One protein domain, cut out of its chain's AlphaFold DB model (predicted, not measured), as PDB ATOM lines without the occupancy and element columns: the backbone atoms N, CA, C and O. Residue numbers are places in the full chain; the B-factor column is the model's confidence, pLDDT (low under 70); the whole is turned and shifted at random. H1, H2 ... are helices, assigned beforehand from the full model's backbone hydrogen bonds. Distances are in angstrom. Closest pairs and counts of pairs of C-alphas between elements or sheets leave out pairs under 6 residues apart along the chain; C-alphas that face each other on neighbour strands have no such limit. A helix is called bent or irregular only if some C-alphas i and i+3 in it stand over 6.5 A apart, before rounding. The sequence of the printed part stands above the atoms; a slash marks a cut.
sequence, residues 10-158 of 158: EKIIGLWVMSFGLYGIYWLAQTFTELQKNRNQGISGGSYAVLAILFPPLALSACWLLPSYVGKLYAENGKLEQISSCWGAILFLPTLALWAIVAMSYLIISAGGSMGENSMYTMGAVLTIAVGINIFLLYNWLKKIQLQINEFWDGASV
ATOM      1  N   GLU A  10     228.401 253.128 221.768       83.69
ATOM      2  CA  GLU A  10     228.815 251.720 221.775       83.69
ATOM      3  C   GLU A  10     230.221 251.548 221.193       83.69
ATOM      4  O   GLU A  10     231.057 250.841 221.753       83.69
ATOM      5  N   LYS A  11     230.526 252.264 220.102       84.75
ATOM      6  CA  LYS A  11     231.872 252.260 219.511       84.75
ATOM      7  C   LYS A  11     232.893 252.885 220.455       84.75
ATOM      8  O   LYS A  11     234.012 252.392 220.548       84.75
ATOM      9  N   ILE A  12     232.511 253.953 221.160       83.69
ATOM     10  CA  ILE A  12     233.412 254.647 222.082       83.69
ATOM     11  C   ILE A  12     233.753 253.759 223.279       83.69
ATOM     12  O   ILE A  12     234.934 253.613 223.580       83.69
ATOM     13  N   ILE A  13     232.761 253.137 223.930       83.19
ATOM     14  CA  ILE A  13     233.030 252.253 225.073       83.19
ATOM     15  C   ILE A  13     233.791 250.991 224.642       83.19
ATOM     16  O   ILE A  13     234.714 250.575 225.336       83.19
ATOM     17  N   GLY A  14     233.487 250.427 223.467       82.38
ATOM     18  CA  GLY A  14     234.214 249.273 222.933       82.38
ATOM     19  C   GLY A  14     235.693 249.581 222.689       82.38
ATOM     20  O   GLY A  14     236.568 248.838 223.130       82.38
ATOM     21  N   LEU A  15     235.990 250.718 222.053       85.19
ATOM     22  CA  LEU A  15     237.366 251.181 221.847       85.19
ATOM     23  C   LEU A  15     238.046 251.578 223.161       85.19
ATOM     24  O   LEU A  15     239.245 251.354 223.309       85.19
ATOM     25  N   TRP A  16     237.305 252.124 224.127       85.06
ATOM     26  CA  TRP A  16     237.819 252.419 225.464       85.06
ATOM     27  C   TRP A  16     238.305 251.150 226.163       85.06
ATOM     28  O   TRP A  16     239.444 251.116 226.619       85.06
ATOM     29  N   VAL A  17     237.492 250.090 226.170       83.94
ATOM     30  CA  VAL A  17     237.863 248.803 226.772       83.94
ATOM     31  C   VAL A  17     239.045 248.170 226.029       83.94
ATOM     32  O   VAL A  17     240.016 247.778 226.668       83.94
ATOM     33  N   MET A  18     239.017 248.132 224.690       85.38
ATOM     34  CA  MET A  18     240.102 247.535 223.891       85.38
ATOM     35  C   MET A  18     241.443 248.268 224.024       85.38
ATOM     36  O   MET A  18     242.495 247.648 223.924       85.38
ATOM     37  N   SER A  19     241.417 249.584 224.241       84.88
ATOM     38  CA  SER A  19     242.623 250.418 224.361       84.88
ATOM     39  C   SER A  19     243.057 250.674 225.806       84.88
ATOM     40  O   SER A  19     243.871 251.569 226.038       84.88
ATOM     41  N   PHE A  20     242.493 249.950 226.781       80.75
ATOM     42  CA  PHE A  20     242.734 250.172 228.212       80.75
ATOM     43  C   PHE A  20     242.530 251.637 228.648       80.75
ATOM     44  O   PHE A  20     243.241 252.169 229.495       80.75
ATOM     45  N   GLY A  21     241.552 252.314 228.046       73.44
ATOM     46  CA  GLY A  21     241.157 253.679 228.381       73.44
ATOM     47  C   GLY A  21     241.845 254.793 227.587       73.44
ATOM     48  O   GLY A  21     241.381 255.936 227.644       73.44
ATOM     49  N   LEU A  22     242.867 254.494 226.776       80.38
ATOM     50  CA  LEU A  22     243.570 255.501 225.964       80.38
ATOM     51  C   LEU A  22     242.649 256.176 224.939       80.38
ATOM     52  O   LEU A  22     242.698 257.394 224.750       80.38
ATOM     53  N   TYR A  23     241.744 255.410 224.323       81.62
ATOM     54  CA  TYR A  23     240.757 255.963 223.398       81.62
ATOM     55  C   TYR A  23     239.798 256.947 224.083       81.62
ATOM     56  O   TYR A  23     239.335 257.891 223.449       81.62
ATOM     57  N   GLY A  24     239.533 256.784 225.385       77.81
ATOM     58  CA  GLY A  24     238.729 257.740 226.151       77.81
ATOM     59  C   GLY A  24     239.351 259.125 226.185       77.81
ATOM     60  O   GLY A  24     238.657 260.116 225.976       77.81
ATOM     61  N   ILE A  25     240.668 259.187 226.377       78.44
ATOM     62  CA  ILE A  25     241.423 260.443 226.394       78.44
ATOM     63  C   ILE A  25     241.388 261.092 225.008       78.44
ATOM     64  O   ILE A  25     241.101 262.283 224.891       78.44
ATOM     65  N   TYR A  26     241.602 260.304 223.949       83.06
ATOM     66  CA  TYR A  26     241.491 260.789 222.570       83.06
ATOM     67  C   TYR A  26     240.089 261.332 222.254       83.06
ATOM     68  O   TYR A  26     239.950 262.423 221.697       83.06
ATOM     69  N   TRP A  27     239.040 260.601 222.633       82.94
ATOM     70  CA  TRP A  27     237.654 261.018 222.428       82.94
ATOM     71  C   TRP A  27     237.324 262.308 223.189       82.94
ATOM     72  O   TRP A  27     236.725 263.217 222.608       82.94
ATOM     73  N   LEU A  28     237.761 262.428 224.449       80.50
ATOM     74  CA  LEU A  28     237.618 263.651 225.244       80.50
ATOM     75  C   LEU A  28     238.310 264.832 224.557       80.50
ATOM     76  O   LEU A  28     237.699 265.884 224.380       80.50
ATOM     77  N   ALA A  29     239.550 264.646 224.103       81.69
ATOM     78  CA  ALA A  29     240.312 265.673 223.404       81.69
ATOM     79  C   ALA A  29     239.612 266.139 222.117       81.69
ATOM     80  O   ALA A  29     239.444 267.336 221.882       81.69
ATOM     81  N   GLN A  30     239.138 265.212 221.285       84.06
ATOM     82  CA  GLN A  30     238.397 265.579 220.077       84.06
ATOM     83  C   GLN A  30     237.114 266.343 220.422       84.06
ATOM     84  O   GLN A  30     236.884 267.426 219.889       84.06
ATOM     85  N   THR A  31     236.338 265.851 221.388       82.25
ATOM     86  CA  THR A  31     235.071 266.472 221.799       82.25
ATOM     87  C   THR A  31     235.277 267.890 222.345       82.25
ATOM     88  O   THR A  31     234.582 268.813 221.931       82.25
ATOM     89  N   PHE A  32     236.280 268.116 223.202       82.00
ATOM     90  CA  PHE A  32     236.608 269.462 223.689       82.00
ATOM     91  C   PHE A  32     237.053 270.407 222.569       82.00
ATOM     92  O   PHE A  32     236.688 271.580 222.580       82.00
ATOM     93  N   THR A  33     237.792 269.908 221.575       83.00
ATOM     94  CA  THR A  33     238.193 270.714 220.411       83.00
ATOM     95  C   THR A  33     236.986 271.139 219.575       83.00
ATOM     96  O   THR A  33     236.908 272.289 219.150       83.00
ATOM     97  N   GLU A  34     236.029 270.238 219.347       81.19
ATOM     98  CA  GLU A  34     234.793 270.539 218.610       81.19
ATOM     99  C   GLU A  34     233.924 271.565 219.357       81.19
ATOM    100  O   GLU A  34     233.421 272.513 218.752       81.19
ATOM    101  N   LEU A  35     233.802 271.422 220.682       78.06
ATOM    102  CA  LEU A  35     233.068 272.363 221.534       78.06
ATOM    103  C   LEU A  35     233.740 273.745 221.565       78.06
ATOM    104  O   LEU A  35     233.057 274.762 221.437       78.06
ATOM    105  N   GLN A  36     235.071 273.793 221.668       80.38
ATOM    106  CA  GLN A  36     235.833 275.043 221.635       80.38
ATOM    107  C   GLN A  36     235.668 275.766 220.292       80.38
ATOM    108  O   GLN A  36     235.432 276.971 220.281       80.38
ATOM    109  N   LYS A  37     235.743 275.039 219.166       80.31
ATOM    110  CA  LYS A  37     235.589 275.608 217.816       80.31
ATOM    111  C   LYS A  37     234.219 276.243 217.580       80.31
ATOM    112  O   LYS A  37     234.131 277.181 216.798       80.31
ATOM    113  N   ASN A  38     233.163 275.758 218.234       78.19
ATOM    114  CA  ASN A  38     231.841 276.376 218.110       78.19
ATOM    115  C   ASN A  38     231.600 277.540 219.048       78.19
ATOM    116  O   ASN A  38     230.932 278.492 218.660       78.19
ATOM    117  N   ARG A  39     232.123 277.475 220.270       74.50
ATOM    118  CA  ARG A  39     231.904 278.533 221.260       74.50
ATOM    119  C   ARG A  39     232.930 279.663 221.159       74.50
ATOM    120  O   ARG A  39     232.751 280.697 221.789       74.50
ATOM    121  N   ASN A  40     234.038 279.455 220.434       71.31
ATOM    122  CA  ASN A  40     235.254 280.284 220.489       71.31
ATOM    123  C   ASN A  40     235.751 280.539 221.931       71.31
ATOM    124  O   ASN A  40     236.506 281.473 222.189       71.31
ATOM    125  N   GLN A  41     235.320 279.706 222.884       63.19
ATOM    126  CA  GLN A  41     235.584 279.825 224.313       63.19
ATOM    127  C   GLN A  41     235.712 278.428 224.926       63.19
ATOM    128  O   GLN A  41     234.881 277.551 224.680       63.19
ATOM    129  N   GLY A  42     236.734 278.229 225.761       64.44
ATOM    130  CA  GLY A  42     236.950 276.975 226.482       64.44
ATOM    131  C   GLY A  42     238.358 276.405 226.384       64.44
ATOM    132  O   GLY A  42     239.223 276.940 225.691       64.44
ATOM    133  N   ILE A  43     238.556 275.287 227.085       70.06
ATOM    134  CA  ILE A  43     239.792 274.499 227.070       70.06
ATOM    135  C   ILE A  43     239.915 273.781 225.722       70.06
ATOM    136  O   ILE A  43     238.989 273.095 225.290       70.06
ATOM    137  N   SER A  44     241.075 273.914 225.073       72.44
ATOM    138  CA  SER A  44     241.358 273.172 223.844       72.44
ATOM    139  C   SER A  44     241.522 271.686 224.138       72.44
ATOM    140  O   SER A  44     242.090 271.294 225.163       72.44
ATOM    141  N   GLY A  45     241.074 270.831 223.225       68.62
ATOM    142  CA  GLY A  45     241.217 269.391 223.400       68.62
ATOM    143  C   GLY A  45     242.658 268.911 223.516       68.62
ATOM    144  O   GLY A  45     242.931 267.991 224.282       68.62
ATOM    145  N   GLY A  46     243.587 269.579 222.825       70.31
ATOM    146  CA  GLY A  46     245.021 269.317 222.952       70.31
ATOM    147  C   GLY A  46     245.546 269.633 224.353       70.31
ATOM    148  O   GLY A  46     246.204 268.794 224.965       70.31
ATOM    149  N   SER A  47     245.181 270.794 224.914       73.69
ATOM    150  CA  SER A  47     245.532 271.124 226.303       73.69
ATOM    151  C   SER A  47     244.904 270.155 227.305       73.69
ATOM    152  O   SER A  47     245.549 269.784 228.281       73.69
ATOM    153  N   TYR A  48     243.679 269.690 227.043       74.06
ATOM    154  CA  TYR A  48     243.011 268.721 227.904       74.06
ATOM    155  C   TYR A  48     243.712 267.354 227.890       74.06
ATOM    156  O   TYR A  48     243.935 266.776 228.947       74.06
ATOM    157  N   ALA A  49     244.117 266.857 226.717       75.62
ATOM    158  CA  ALA A  49     244.839 265.590 226.588       75.62
ATOM    159  C   ALA A  49     246.178 265.603 227.338       75.62
ATOM    160  O   ALA A  49     246.498 264.662 228.061       75.62
ATOM    161  N   VAL A  50     246.941 266.692 227.201       78.50
ATOM    162  CA  VAL A  50     248.231 266.861 227.886       78.50
ATOM    163  C   VAL A  50     248.042 266.906 229.401       78.50
ATOM    164  O   VAL A  50     248.758 266.221 230.128       78.50
ATOM    165  N   LEU A  51     247.040 267.648 229.884       76.44
ATOM    166  CA  LEU A  51     246.705 267.695 231.308       76.44
ATOM    167  C   LEU A  51     246.218 266.343 231.833       76.44
ATOM    168  O   LEU A  51     246.594 265.962 232.934       76.44
ATOM    169  N   ALA A  52     245.434 265.601 231.051       72.75
ATOM    170  CA  ALA A  52     244.939 264.284 231.439       72.75
ATOM    171  C   ALA A  52     246.065 263.246 231.581       72.75
ATOM    172  O   ALA A  52     245.979 262.374 232.443       72.75
ATOM    173  N   ILE A  53     247.120 263.348 230.764       77.62
ATOM    174  CA  ILE A  53     248.289 262.458 230.824       77.62
ATOM    175  C   ILE A  53     249.246 262.870 231.952       77.62
ATOM    176  O   ILE A  53     249.677 262.017 232.724       77.62
ATOM    177  N   LEU A  54     249.580 264.161 232.064       78.25
ATOM    178  CA  LEU A  54     250.531 264.663 233.069       78.25
ATOM    179  C   LEU A  54     249.943 264.694 234.483       78.25
ATOM    180  O   LEU A  54     250.668 264.530 235.461       78.25
ATOM    181  N   PHE A  55     248.632 264.894 234.593       76.25
ATOM    182  CA  PHE A  55     247.913 264.951 235.857       76.25
ATOM    183  C   PHE A  55     246.640 264.096 235.775       76.25
ATOM    184  O   PHE A  55     245.544 264.619 235.560       76.25
ATOM    185  N   PRO A  56     246.740 262.778 236.023       68.44
ATOM    186  CA  PRO A  56     245.592 261.870 236.002       68.44
ATOM    187  C   PRO A  56     244.393 262.313 236.867       68.44
ATOM    188  O   PRO A  56     243.257 262.144 236.426       68.44
ATOM    189  N   PRO A  57     244.571 262.954 238.044       68.44
ATOM    190  CA  PRO A  57     243.439 263.489 238.805       68.44
ATOM    191  C   PRO A  57     242.684 264.603 238.066       68.44
ATOM    192  O   PRO A  57     241.469 264.717 238.197       68.44
ATOM    193  N   LEU A  58     243.369 265.404 237.242       66.38
ATOM    194  CA  LEU A  58     242.725 266.410 236.392       66.38
ATOM    195  C   LEU A  58     241.935 265.765 235.248       66.38
ATOM    196  O   LEU A  58     240.942 266.347 234.807       66.38
ATOM    197  N   ALA A  59     242.272 264.544 234.823       65.75
ATOM    198  CA  ALA A  59     241.445 263.792 233.880       65.75
ATOM    199  C   ALA A  59     240.045 263.499 234.456       65.75
ATOM    200  O   ALA A  59     239.059 263.486 233.725       65.75
ATOM    201  N   LEU A  60     239.914 263.362 235.781       69.06
ATOM    202  CA  LEU A  60     238.605 263.191 236.422       69.06
ATOM    203  C   LEU A  60     237.727 264.434 236.267       69.06
ATOM    204  O   LEU A  60     236.509 264.316 236.185       69.06
ATOM    205  N   SER A  61     238.316 265.626 236.130       75.50
ATOM    206  CA  SER A  61     237.531 266.848 235.950       75.50
ATOM    207  C   SER A  61     236.726 266.860 234.640       75.50
ATOM    208  O   SER A  61     235.741 267.599 234.555       75.50
ATOM    209  N   ALA A  62     237.044 265.996 233.654       73.25
ATOM    210  CA  ALA A  62     236.218 265.832 232.450       73.25
ATOM    211  C   ALA A  62     234.777 265.471 232.779       73.25
ATOM    212  O   ALA A  62     233.884 265.912 232.054       73.25
ATOM    213  N   CYS A  63     234.530 264.687 233.835       77.31
ATOM    214  CA  CYS A  63     233.171 264.231 234.082       77.31
ATOM    215  C   CYS A  63     232.243 265.371 234.515       77.31
ATOM    216  O   CYS A  63     231.043 265.257 234.304       77.31
ATOM    217  N   TRP A  64     232.772 266.499 235.007       82.44
ATOM    218  CA  TRP A  64     231.999 267.727 235.255       82.44
ATOM    219  C   TRP A  64     232.133 268.755 234.135       82.44
ATOM    220  O   TRP A  64     231.149 269.403 233.776       82.44
ATOM    221  N   LEU A  65     233.338 268.908 233.574       81.31
ATOM    222  CA  LEU A  65     233.599 269.873 232.508       81.31
ATOM    223  C   LEU A  65     232.751 269.552 231.282       81.31
ATOM    224  O   LEU A  65     232.056 270.428 230.781       81.31
ATOM    225  N   LEU A  66     232.769 268.309 230.809       81.81
ATOM    226  CA  LEU A  66     232.145 267.961 229.540       81.81
ATOM    227  C   LEU A  66     230.616 268.188 229.544       81.81
ATOM    228  O   LEU A  66     230.143 268.880 228.642       81.81
ATOM    229  N   PRO A  67     229.859 267.765 230.579       81.19
ATOM    230  CA  PRO A  67     228.474 268.194 230.788       81.19
ATOM    231  C   PRO A  67     228.281 269.713 230.788       81.19
ATOM    232  O   PRO A  67     227.392 270.209 230.107       81.19
ATOM    233  N   SER A  68     229.134 270.461 231.496       81.75
ATOM    234  CA  SER A  68     229.048 271.926 231.571       81.75
ATOM    235  C   SER A  68     229.239 272.602 230.212       81.75
ATOM    236  O   SER A  68     228.544 273.562 229.887       81.75
ATOM    237  N   TYR A  69     230.181 272.113 229.401       80.75
ATOM    238  CA  TYR A  69     230.433 272.660 228.067       80.75
ATOM    239  C   TYR A  69     229.292 272.358 227.096       80.75
ATOM    240  O   TYR A  69     228.935 273.231 226.309       80.75
ATOM    241  N   VAL A  70     228.708 271.157 227.163       80.69
ATOM    242  CA  VAL A  70     227.526 270.799 226.364       80.69
ATOM    243  C   VAL A  70     226.315 271.623 226.804       80.69
ATOM    244  O   VAL A  70     225.625 272.185 225.959       80.69
ATOM    245  N   GLY A  71     226.094 271.784 228.108       79.38
ATOM    246  CA  GLY A  71     224.998 272.593 228.635       79.38
ATOM    247  C   GLY A  71     225.063 274.058 228.210       79.38
ATOM    248  O   GLY A  71     224.094 274.600 227.674       79.38
ATOM    249  N   LYS A  72     226.246 274.675 228.331       81.38
ATOM    250  CA  LYS A  72     226.497 276.041 227.846       81.38
ATOM    251  C   LYS A  72     226.315 276.175 226.336       81.38
ATOM    252  O   LYS A  72     225.770 277.178 225.892       81.38
ATOM    253  N   LEU A  73     226.724 275.171 225.555       79.75
ATOM    254  CA  LEU A  73     226.496 275.153 224.108       79.75
ATOM    255  C   LEU A  73     224.997 275.197 223.775       79.75
ATOM    256  O   LEU A  73     224.596 275.917 222.866       79.75
ATOM    257  N   TYR A  74     224.163 274.455 224.507       77.81
ATOM    258  CA  TYR A  74     222.709 274.502 224.331       77.81
ATOM    259  C   TYR A  74     222.138 275.876 224.709       77.81
ATOM    260  O   TYR A  74     221.393 276.450 223.913       77.81
ATOM    261  N   ALA A  75     222.546 276.426 225.858       79.88
ATOM    262  CA  ALA A  75     222.084 277.727 226.341       79.88
ATOM    263  C   ALA A  75     222.438 278.881 225.385       79.88
ATOM    264  O   ALA A  75     221.595 279.728 225.094       79.88
ATOM    265  N   GLU A  76     223.658 278.892 224.840       78.94
ATOM    266  CA  GLU A  76     224.120 279.904 223.876       78.94
ATOM    267  C   GLU A  76     223.375 279.845 222.539       78.94
ATOM    268  O   GLU A  76     223.232 280.864 221.869       78.94
ATOM    269  N   ASN A  77     222.855 278.673 222.166       75.56
ATOM    270  CA  ASN A  77     222.032 278.490 220.970       75.56
ATOM    271  C   ASN A  77     220.523 278.605 221.263       75.56
ATOM    272  O   ASN A  77     219.702 278.149 220.467       75.56
ATOM    273  N   GLY A  78     220.143 279.180 222.411       72.38
ATOM    274  CA  GLY A  78     218.746 279.430 222.781       72.38
ATOM    275  C   GLY A  78     217.934 278.175 223.119       72.38
ATOM    276  O   GLY A  78     216.709 278.244 223.200       72.38
ATOM    277  N   LYS A  79     218.587 277.023 223.318       74.50
ATOM    278  CA  LYS A  79     217.949 275.777 223.763       74.50
ATOM    279  C   LYS A  79     218.096 275.626 225.278       74.50
ATOM    280  O   LYS A  79     219.073 276.076 225.871       74.50
ATOM    281  N   LEU A  80     217.132 274.959 225.914       69.12
ATOM    282  CA  LEU A  80     217.216 274.651 227.343       69.12
ATOM    283  C   LEU A  80     218.417 273.737 227.620       69.12
ATOM    284  O   LEU A  80     218.626 272.745 226.918       69.12
ATOM    285  N   GLU A  81     219.190 274.073 228.652       65.31
ATOM    286  CA  GLU A  81     220.306 273.261 229.136       65.31
ATOM    287  C   GLU A  81     219.768 271.917 229.649       65.31
ATOM    288  O   GLU A  81     219.182 271.827 230.725       65.31
ATOM    289  N   GLN A  82     219.930 270.861 228.851       68.12
ATOM    290  CA  GLN A  82     219.447 269.529 229.222       68.12
ATOM    291  C   GLN A  82     220.421 268.779 230.147       68.12
ATOM    292  O   GLN A  82     220.017 267.861 230.863       68.12
ATOM    293  N   ILE A  83     221.707 269.141 230.127       72.88
ATOM    294  CA  ILE A  83     222.761 268.550 230.954       72.88
ATOM    295  C   ILE A  83     223.601 269.674 231.563       72.88
ATOM    296  O   ILE A  83     224.154 270.491 230.840       72.88
ATOM    297  N   SER A  84     223.716 269.665 232.891       76.06
ATOM    298  CA  SER A  84     224.560 270.563 233.686       76.06
ATOM    299  C   SER A  84     225.754 269.835 234.317       76.06
ATOM    300  O   SER A  84     225.827 268.603 234.328       76.06
ATOM    301  N   SER A  85     226.681 270.584 234.923       73.19
ATOM    302  CA  SER A  85     227.862 270.044 235.621       73.19
ATOM    303  C   SER A  85     227.531 268.967 236.667       73.19
ATOM    304  O   SER A  85     228.345 268.079 236.914       73.19
ATOM    305  N   CYS A  86     226.332 268.998 237.261       77.44
ATOM    306  CA  CYS A  86     225.882 268.024 238.262       77.44
ATOM    307  C   CYS A  86     225.819 266.587 237.721       77.44
ATOM    308  O   CYS A  86     225.933 265.636 238.493       77.44
ATOM    309  N   TRP A  87     225.719 266.405 236.401       80.00
ATOM    310  CA  TRP A  87     225.780 265.081 235.779       80.00
ATOM    311  C   TRP A  87     227.128 264.381 235.974       80.00
ATOM    312  O   TRP A  87     227.181 263.152 235.948       80.00
ATOM    313  N   GLY A  88     228.204 265.126 236.240       77.81
ATOM    314  CA  GLY A  88     229.484 264.543 236.640       77.81
ATOM    315  C   GLY A  88     229.422 263.825 237.984       77.81
ATOM    316  O   GLY A  88     230.027 262.767 238.142       77.81
ATOM    317  N   ALA A  89     228.617 264.328 238.926       83.44
ATOM    318  CA  ALA A  89     228.440 263.700 240.232       83.44
ATOM    319  C   ALA A  89     227.706 262.351 240.135       83.44
ATOM    320  O   ALA A  89     227.992 261.448 240.917       83.44
ATOM    321  N   ILE A  90     226.819 262.188 239.146       83.25
ATOM    322  CA  ILE A  90     226.072 260.941 238.910       83.25
ATOM    323  C   ILE A  90     226.999 259.807 238.452       83.25
ATOM    324  O   ILE A  90     226.742 258.654 238.778       83.25
ATOM    325  N   LEU A  91     228.087 260.110 237.738       84.94
ATOM    326  CA  LEU A  91     229.117 259.116 237.426       84.94
ATOM    327  C   LEU A  91     230.098 258.947 238.592       84.94
ATOM    328  O   LEU A  91     230.449 257.826 238.958       84.94
ATOM    329  N   PHE A  92     230.542 260.058 239.179       85.88
ATOM    330  CA  PHE A  92     231.617 260.054 240.163       85.88
ATOM    331  C   PHE A  92     231.224 259.406 241.494       85.88
ATOM    332  O   PHE A  92     231.977 258.575 241.997       85.88
ATOM    333  N   LEU A  93     230.054 259.733 242.057       87.75
ATOM    334  CA  LEU A  93     229.634 259.215 243.366       87.75
ATOM    335  C   LEU A  93     229.487 257.683 243.373       87.75
ATOM    336  O   LEU A  93     230.072 257.052 244.256       87.75
ATOM    337  N   PRO A  94     228.793 257.048 242.404       87.81
ATOM    338  CA  PRO A  94     228.697 255.591 242.367       87.81
ATOM    339  C   PRO A  94     230.045 254.923 242.089       87.81
ATOM    340  O   PRO A  94     230.336 253.883 242.673       87.81
ATOM    341  N   THR A  95     230.892 255.533 241.253       87.69
ATOM    342  CA  THR A  95     232.247 255.026 240.987       87.69
ATOM    343  C   THR A  95     233.088 255.036 242.264       87.69
ATOM    344  O   THR A  95     233.705 254.030 242.603       87.69
ATOM    345  N   LEU A  96     233.071 256.140 243.014       88.62
ATOM    346  CA  LEU A  96     233.802 256.267 244.273       88.62
ATOM    347  C   LEU A  96     233.295 255.270 245.322       88.62
ATOM    348  O   LEU A  96     234.099 254.595 245.960       88.62
ATOM    349  N   ALA A  97     231.973 255.144 245.471       89.75
ATOM    350  CA  ALA A  97     231.364 254.188 246.392       89.75
ATOM    351  C   ALA A  97     231.756 252.742 246.051       89.75
ATOM    352  O   ALA A  97     232.115 251.970 246.936       89.75
ATOM    353  N   LEU A  98     231.752 252.388 244.765       91.25
ATOM    354  CA  LEU A  98     232.127 251.060 244.297       91.25
ATOM    355  C   LEU A  98     233.590 250.726 244.615       91.25
ATOM    356  O   LEU A  98     233.871 249.661 245.160       91.25
ATOM    357  N   TRP A  99     234.520 251.640 244.334       90.31
ATOM    358  CA  TRP A  99     235.935 251.426 244.652       90.31
ATOM    359  C   TRP A  99     236.213 251.441 246.158       90.31
ATOM    360  O   TRP A  99     237.084 250.703 246.615       90.31
ATOM    361  N   ALA A 100     235.443 252.197 246.945       90.44
ATOM    362  CA  ALA A 100     235.500 252.130 248.403       90.44
ATOM    363  C   ALA A 100     235.043 250.758 248.932       90.44
ATOM    364  O   ALA A 100     235.681 250.212 249.830       90.44
ATOM    365  N   ILE A 101     233.995 250.163 248.345       90.56
ATOM    366  CA  ILE A 101     233.552 248.798 248.674       90.56
ATOM    367  C   ILE A 101     234.652 247.790 248.344       90.56
ATOM    368  O   ILE A 101     234.995 246.979 249.196       90.56
ATOM    369  N   VAL A 102     235.253 247.874 247.153       91.62
ATOM    370  CA  VAL A 102     236.371 247.001 246.752       91.62
ATOM    371  C   VAL A 102     237.544 247.119 247.727       91.62
ATOM    372  O   VAL A 102     238.084 246.103 248.163       91.62
ATOM    373  N   ALA A 103     237.923 248.343 248.103       90.06
ATOM    374  CA  ALA A 103     238.995 248.583 249.064       90.06
ATOM    375  C   ALA A 103     238.663 247.989 250.440       90.06
ATOM    376  O   ALA A 103     239.502 247.325 251.045       90.06
ATOM    377  N   MET A 104     237.427 248.159 250.914       91.12
ATOM    378  CA  MET A 104     236.989 247.572 252.177       91.12
ATOM    379  C   MET A 104     236.986 246.039 252.119       91.12
ATOM    380  O   MET A 104     237.478 245.392 253.039       91.12
ATOM    381  N   SER A 105     236.503 245.442 251.024       88.62
ATOM    382  CA  SER A 105     236.568 243.993 250.807       88.62
ATOM    383  C   SER A 105     238.009 243.488 250.831       88.62
ATOM    384  O   SER A 105     238.287 242.489 251.489       88.62
ATOM    385  N   TYR A 106     238.943 244.200 250.194       87.94
ATOM    386  CA  TYR A 106     240.364 243.863 250.243       87.94
ATOM    387  C   TYR A 106     240.917 243.878 251.671       87.94
ATOM    388  O   TYR A 106     241.592 242.934 252.081       87.94
ATOM    389  N   LEU A 107     240.615 244.925 252.446       88.44
ATOM    390  CA  LEU A 107     241.070 245.054 253.832       88.44
ATOM    391  C   LEU A 107     240.515 243.935 254.720       88.44
ATOM    392  O   LEU A 107     241.266 243.332 255.478       88.44
ATOM    393  N   ILE A 108     239.229 243.602 254.583       87.00
ATOM    394  CA  ILE A 108     238.593 242.507 255.333       87.00
ATOM    395  C   ILE A 108     239.261 241.168 255.005       87.00
ATOM    396  O   ILE A 108     239.563 240.386 255.904       87.00
ATOM    397  N   ILE A 109     239.514 240.906 253.722       83.50
ATOM    398  CA  ILE A 109     240.084 239.636 253.267       83.50
ATOM    399  C   ILE A 109     241.575 239.515 253.644       83.50
ATOM    400  O   ILE A 109     242.051 238.413 253.918       83.50
ATOM    401  N   SER A 110     242.313 240.627 253.681       81.94
ATOM    402  CA  SER A 110     243.748 240.660 254.013       81.94
ATOM    403  C   SER A 110     244.050 240.785 255.513       81.94
ATOM    404  O   SER A 110     245.173 240.496 255.925       81.94
ATOM    405  N   ALA A 111     243.059 241.120 256.348       81.38
ATOM    406  CA  ALA A 111     243.218 241.256 257.801       81.38
ATOM    407  C   ALA A 111     243.734 239.980 258.505       81.38
ATOM    408  O   ALA A 111     244.276 240.065 259.603       81.38
ATOM    409  N   GLY A 112     243.608 238.805 257.875       71.25
ATOM    410  CA  GLY A 112     244.099 237.517 258.386       71.25
ATOM    411  C   GLY A 112     245.586 237.212 258.133       71.25
ATOM    412  O   GLY A 112     246.024 236.100 258.414       71.25
ATOM    413  N   GLY A 113     246.372 238.144 257.583       69.19
ATOM    414  CA  GLY A 113     247.828 238.007 257.409       69.19
ATOM    415  C   GLY A 113     248.276 237.298 256.122       69.19
ATOM    416  O   GLY A 113     249.192 237.783 255.463       69.19
ATOM    417  N   SER A 114     247.618 236.211 255.701       66.94
ATOM    418  CA  SER A 114     247.827 235.613 254.369       66.94
ATOM    419  C   SER A 114     246.498 235.360 253.666       66.94
ATOM    420  O   SER A 114     245.641 234.654 254.202       66.94
ATOM    421  N   MET A 115     246.326 235.892 252.453       71.31
ATOM    422  CA  MET A 115     245.174 235.548 251.618       71.31
ATOM    423  C   MET A 115     245.315 234.093 251.162       71.31
ATOM    424  O   MET A 115     246.178 233.778 250.347       71.31
ATOM    425  N   GLY A 116     244.472 233.208 251.694       81.12
ATOM    426  CA  GLY A 116     244.341 231.849 251.172       81.12
ATOM    427  C   GLY A 116     243.762 231.839 249.753       81.12
ATOM    428  O   GLY A 116     243.224 232.838 249.275       81.12
ATOM    429  N   GLU A 117     243.812 230.691 249.083       83.00
ATOM    430  CA  GLU A 117     243.351 230.545 247.694       83.00
ATOM    431  C   GLU A 117     241.885 230.994 247.509       83.00
ATOM    432  O   GLU A 117     241.571 231.816 246.650       83.00
ATOM    433  N   ASN A 118     240.994 230.569 248.412       83.44
ATOM    434  CA  ASN A 118     239.576 230.961 248.422       83.44
ATOM    435  C   ASN A 118     239.373 232.478 248.599       83.44
ATOM    436  O   ASN A 118     238.473 233.075 248.002       83.44
ATOM    437  N   SER A 119     240.231 233.115 249.395       82.56
ATOM    438  CA  SER A 119     240.243 234.563 249.607       82.56
ATOM    439  C   SER A 119     240.678 235.313 248.344       82.56
ATOM    440  O   SER A 119     240.106 236.355 248.021       82.56
ATOM    441  N   MET A 120     241.635 234.766 247.589       83.62
ATOM    442  CA  MET A 120     242.059 235.317 246.298       83.62
ATOM    443  C   MET A 120     240.959 235.201 245.238       83.62
ATOM    444  O   MET A 120     240.682 236.190 244.561       83.62
ATOM    445  N   TYR A 121     240.280 234.053 245.126       86.62
ATOM    446  CA  TYR A 121     239.153 233.896 244.194       86.62
ATOM    447  C   TYR A 121     237.997 234.845 244.524       86.62
ATOM    448  O   TYR A 121     237.437 235.475 243.627       86.62
ATOM    449  N   THR A 122     237.680 235.006 245.812       86.62
ATOM    450  CA  THR A 122     236.640 235.940 246.268       86.62
ATOM    451  C   THR A 122     236.997 237.380 245.895       86.62
ATOM    452  O   THR A 122     236.170 238.094 245.330       86.62
ATOM    453  N   MET A 123     238.244 237.803 246.131       88.12
ATOM    454  CA  MET A 123     238.705 239.141 245.752       88.12
ATOM    455  C   MET A 123     238.722 239.338 244.228       88.12
ATOM    456  O   MET A 123     238.318 240.391 243.736       88.12
ATOM    457  N   GLY A 124     239.129 238.317 243.468       87.62
ATOM    458  CA  GLY A 124     239.084 238.331 242.005       87.62
ATOM    459  C   GLY A 124     237.662 238.500 241.465       87.62
ATOM    460  O   GLY A 124     237.434 239.305 240.559       87.62
ATOM    461  N   ALA A 125     236.685 237.812 242.061       89.12
ATOM    462  CA  ALA A 125     235.275 237.967 241.715       89.12
ATOM    463  C   ALA A 125     234.763 239.380 242.034       89.12
ATOM    464  O   ALA A 125     234.158 240.017 241.172       89.12
ATOM    465  N   VAL A 126     235.063 239.909 243.229       90.62
ATOM    466  CA  VAL A 126     234.694 241.278 243.633       90.62
ATOM    467  C   VAL A 126     235.267 242.315 242.664       90.62
ATOM    468  O   VAL A 126     234.533 243.186 242.200       90.62
ATOM    469  N   LEU A 127     236.548 242.197 242.301       90.44
ATOM    470  CA  LEU A 127     237.195 243.091 241.336       90.44
ATOM    471  C   LEU A 127     236.542 243.014 239.958       90.44
ATOM    472  O   LEU A 127     236.246 244.046 239.362       90.44
ATOM    473  N   THR A 128     236.281 241.808 239.460       89.12
ATOM    474  CA  THR A 128     235.695 241.616 238.126       89.12
ATOM    475  C   THR A 128     234.277 242.190 238.058       89.12
ATOM    476  O   THR A 128     233.934 242.888 237.103       89.12
ATOM    477  N   ILE A 129     233.469 241.973 239.101       91.88
ATOM    478  CA  ILE A 129     232.122 242.543 239.223       91.88
ATOM    479  C   ILE A 129     232.192 244.072 239.304       91.88
ATOM    480  O   ILE A 129     231.461 244.758 238.589       91.88
ATOM    481  N   ALA A 130     233.091 244.620 240.125       91.06
ATOM    482  CA  ALA A 130     233.260 246.064 240.252       91.06
ATOM    483  C   ALA A 130     233.695 246.713 238.930       91.06
ATOM    484  O   ALA A 130     233.151 247.742 238.534       91.06
ATOM    485  N   VAL A 131     234.613 246.094 238.189       89.88
ATOM    486  CA  VAL A 131     234.992 246.571 236.851       89.88
ATOM    487  C   VAL A 131     233.784 246.562 235.911       89.88
ATOM    488  O   VAL A 131     233.531 247.567 235.248       89.88
ATOM    489  N   GLY A 132     232.986 245.489 235.903       89.62
ATOM    490  CA  GLY A 132     231.765 245.404 235.096       89.62
ATOM    491  C   GLY A 132     230.742 246.499 235.421       89.62
ATOM    492  O   GLY A 132     230.235 247.163 234.515       89.62
ATOM    493  N   ILE A 133     230.481 246.745 236.709       90.94
ATOM    494  CA  ILE A 133     229.566 247.807 237.163       90.94
ATOM    495  C   ILE A 133     230.103 249.190 236.773       90.94
ATOM    496  O   ILE A 133     229.345 250.025 236.281       90.94
ATOM    497  N   ASN A 134     231.403 249.441 236.943       89.56
ATOM    498  CA  ASN A 134     232.012 250.721 236.586       89.56
ATOM    499  C   ASN A 134     231.920 250.992 235.071       89.56
ATOM    500  O   ASN A 134     231.530 252.082 234.654       89.56
ATOM    501  N   ILE A 135     232.176 249.978 234.236       87.75
ATOM    502  CA  ILE A 135     231.997 250.073 232.776       87.75
ATOM    503  C   ILE A 135     230.534 250.382 232.425       87.75
ATOM    504  O   ILE A 135     230.273 251.223 231.563       87.75
ATOM    505  N   PHE A 136     229.572 249.752 233.101       89.19
ATOM    506  CA  PHE A 136     228.147 250.013 232.888       89.19
ATOM    507  C   PHE A 136     227.744 251.452 233.258       89.19
ATOM    508  O   PHE A 136     227.024 252.111 232.501       89.19
ATOM    509  N   LEU A 137     228.233 251.966 234.391       88.31
ATOM    510  CA  LEU A 137     228.019 253.355 234.806       88.31
ATOM    511  C   LEU A 137     228.609 254.336 233.787       88.31
ATOM    512  O   LEU A 137     227.923 255.269 233.357       88.31
ATOM    513  N   LEU A 138     229.845 254.081 233.350       86.38
ATOM    514  CA  LEU A 138     230.525 254.874 232.330       86.38
ATOM    515  C   LEU A 138     229.750 254.872 231.008       86.38
ATOM    516  O   LEU A 138     229.558 255.930 230.413       86.38
ATOM    517  N   TYR A 139     229.250 253.713 230.571       87.56
ATOM    518  CA  TYR A 139     228.449 253.590 229.353       87.56
ATOM    519  C   TYR A 139     227.159 254.411 229.417       87.56
ATOM    520  O   TYR A 139     226.866 255.159 228.485       87.56
ATOM    521  N   ASN A 140     226.395 254.320 230.509       88.50
ATOM    522  CA  ASN A 140     225.143 255.068 230.649       88.50
ATOM    523  C   ASN A 140     225.369 256.582 230.664       88.50
ATOM    524  O   ASN A 140     224.611 257.332 230.039       88.50
ATOM    525  N   TRP A 141     226.420 257.026 231.352       87.00
ATOM    526  CA  TRP A 141     226.816 258.429 231.383       87.00
ATOM    527  C   TRP A 141     227.234 258.922 229.991       87.00
ATOM    528  O   TRP A 141     226.700 259.914 229.487       87.00
ATOM    529  N   LEU A 142     228.113 258.173 229.324       85.81
ATOM    530  CA  LEU A 142     228.602 258.473 227.982       85.81
ATOM    531  C   LEU A 142     227.467 258.509 226.955       85.81
ATOM    532  O   LEU A 142     227.402 259.419 226.131       85.81
ATOM    533  N   LYS A 143     226.553 257.534 227.011       86.12
ATOM    534  CA  LYS A 143     225.404 257.431 226.110       86.12
ATOM    535  C   LYS A 143     224.538 258.682 226.167       86.12
ATOM    536  O   LYS A 143     224.216 259.226 225.117       86.12
ATOM    537  N   LYS A 144     224.194 259.163 227.365       84.81
ATOM    538  CA  LYS A 144     223.376 260.378 227.527       84.81
ATOM    539  C   LYS A 144     224.045 261.607 226.913       84.81
ATOM    540  O   LYS A 144     223.413 262.327 226.149       84.81
ATOM    541  N   ILE A 145     225.325 261.807 227.206       83.19
ATOM    542  CA  ILE A 145     226.095 262.945 226.700       83.19
ATOM    543  C   ILE A 145     226.229 262.899 225.181       83.19
ATOM    544  O   ILE A 145     225.979 263.888 224.496       83.19
ATOM    545  N   GLN A 146     226.621 261.748 224.638       83.75
ATOM    546  CA  GLN A 146     226.882 261.616 223.213       83.75
ATOM    547  C   GLN A 146     225.594 261.723 222.387       83.75
ATOM    548  O   GLN A 146     225.639 262.267 221.286       83.75
ATOM    549  N   LEU A 147     224.454 261.251 222.907       84.88
ATOM    550  CA  LEU A 147     223.153 261.452 222.264       84.88
ATOM    551  C   LEU A 147     222.808 262.938 222.154       84.88
ATOM    552  O   LEU A 147     222.462 263.381 221.067       84.88
ATOM    553  N   GLN A 148     223.007 263.721 223.215       81.50
ATOM    554  CA  GLN A 148     222.773 265.167 223.156       81.50
ATOM    555  C   GLN A 148     223.737 265.882 222.214       81.50
ATOM    556  O   GLN A 148     223.328 266.718 221.418       81.50
ATOM    557  N   ILE A 149     225.020 265.524 222.238       81.44
ATOM    558  CA  ILE A 149     225.980 266.067 221.271       81.44
ATOM    559  C   ILE A 149     225.514 265.769 219.836       81.44
ATOM    560  O   ILE A 149     225.541 266.654 218.987       81.44
ATOM    561  N   ASN A 150     225.044 264.549 219.563       84.31
ATOM    562  CA  ASN A 150     224.538 264.171 218.243       84.31
ATOM    563  C   ASN A 150     223.257 264.944 217.863       84.31
ATOM    564  O   ASN A 150     223.187 265.448 216.745       84.31
ATOM    565  N   GLU A 151     222.295 265.096 218.780       83.31
ATOM    566  CA  GLU A 151     221.073 265.894 218.578       83.31
ATOM    567  C   GLU A 151     221.378 267.372 218.300       83.31
ATOM    568  O   GLU A 151     220.726 268.013 217.472       83.31
ATOM    569  N   PHE A 152     222.382 267.929 218.981       79.06
ATOM    570  CA  PHE A 152     222.857 269.278 218.708       79.06
ATOM    571  C   PHE A 152     223.355 269.403 217.267       79.06
ATOM    572  O   PHE A 152     222.962 270.337 216.567       79.06
ATOM    573  N   TRP A 153     224.172 268.450 216.810       80.00
ATOM    574  CA  TRP A 153     224.678 268.440 215.438       80.00
ATOM    575  C   TRP A 153     223.577 268.273 214.396       80.00
ATOM    576  O   TRP A 153     223.638 268.936 213.366       80.00
ATOM    577  N   ASP A 154     222.561 267.455 214.675       79.56
ATOM    578  CA  ASP A 154     221.385 267.313 213.811       79.56
ATOM    579  C   ASP A 154     220.635 268.638 213.629       79.56
ATOM    580  O   ASP A 154     220.261 269.002 212.516       79.56
ATOM    581  N   GLY A 155     220.475 269.403 214.709       69.81
ATOM    582  CA  GLY A 155     219.855 270.727 214.646       69.81
ATOM    583  C   GLY A 155     220.731 271.821 214.026       69.81
ATOM    584  O   GLY A 155     220.202 272.869 213.681       69.81
ATOM    585  N   ALA A 156     222.044 271.603 213.917       63.00
ATOM    586  CA  ALA A 156     223.010 272.557 213.363       63.00
ATOM    587  C   ALA A 156     223.286 272.353 211.860       63.00
ATOM    588  O   ALA A 156     223.951 273.184 211.247       63.00
ATOM    589  N   SER A 157     222.839 271.231 211.282       56.62
ATOM    590  CA  SER A 157     223.009 270.892 209.860       56.62
ATOM    591  C   SER A 157     221.904 271.421 208.931       56.62
ATOM    592  O   SER A 157     221.872 271.041 207.761       56.62
ATOM    593  N   VAL A 158     221.011 272.271 209.448       45.75
ATOM    594  CA  VAL A 158     219.964 272.994 208.703       45.75
ATOM    595  C   VAL A 158     220.371 274.456 208.588       45.75
ATOM    596  O   VAL A 158     220.225 275.014 207.481       45.75
TER     597      VAL A 158
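This is residues 10 to 158 of the 158 residues of an uncharacterized protein of Arcobacter sp (UniProt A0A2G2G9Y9). A long rod is built on the 40-residue helix H7, with H6 beside one half of it and H5 beside part of the other half, H5 and H6 lying nearly end to end. The shorter helices H1 to H4 form a smaller group on one side of the H5 half, while the far part of the H6 and H7 hairpin sticks out beyond them. The printed part has 149 residues with seven named helices, H1 to H7 in chain order, and no named strand; its class is all helix. It is loose, with a radius of gyration of the C-alphas of 18.5 A, and spans 63 by 29 by 25 A.

Find C-alpha 117 at (243.351, 230.545, 247.694); from there H7, residues 117 to 156, runs 57.9 A to C-alpha 156 at (223.010, 272.557, 213.363). Before it come H6, residues 87 to 110, 35.4 A long, and H5, residues 62 to 76, 20.4 A long. H6 is neither bent nor irregular, but only just: C-alphas 91 and 94 are 6.1 A apart. Look back to C-alpha 10 at (228.815, 251.720, 221.775) for the beginning of H1, residues 10 to 18. After it find H2, residues 22 to 39, 26.2 A long, then H3, residues 45 to 54, and H4, residues 56 to 60.

Begin with H5, H6 and H7, an up-and-down bundle, each helix running against the one before it. H6 and H7 touch at a shallow tilt of 6 degrees, closest at the C-alphas of Thr 95 and Asn 134, 6.2 A. H5 touches H6 with residues 63 to 67 alone, closest at the C-alphas of Trp 64 and Gly 88, 4.3 A. H7 touches H5 with residues 145 to 152 alone, closest at the C-alphas of Pro 67 and Ile 145, 7.1 A. Moving outward, H2 touches H5, the same way at a shallow tilt of 24 degrees, with the C-alphas of Arg 39 and Leu 73 closest at 7.0 A; H2 and H7 are apart. H3 touches H2 at the C-alphas of Ala 29 and Gly 45, 3.8 A, and H4 at those of Ala 52 and Ala 59, 4.3 A. H1 touches H2, closest at the C-alphas of Trp 16 and Tyr 23, 5.0 A, and only just touches H7, with 3 pairs of C-alphas within 8 A, closest Ile 13 and Tyr 139 at 6.4 A. In H1, H2, H3 and H7 every O i to N i+4 pair is within hydrogen-bond range; in H5 10 of 11 are, in H6 18 of 20, and in H4 0 of 1, beside 2 of 2 O i to N i+3 pairs.

Look for the two C-alphas farthest apart, Gly 113 and Val 158, at 66.1 A. The printed part has no cut, and no link is long. Confidence is under 70 at residues 41 to 42, 45, 56 to 60, 80 to 82, 113 to 114 and 155 to 158.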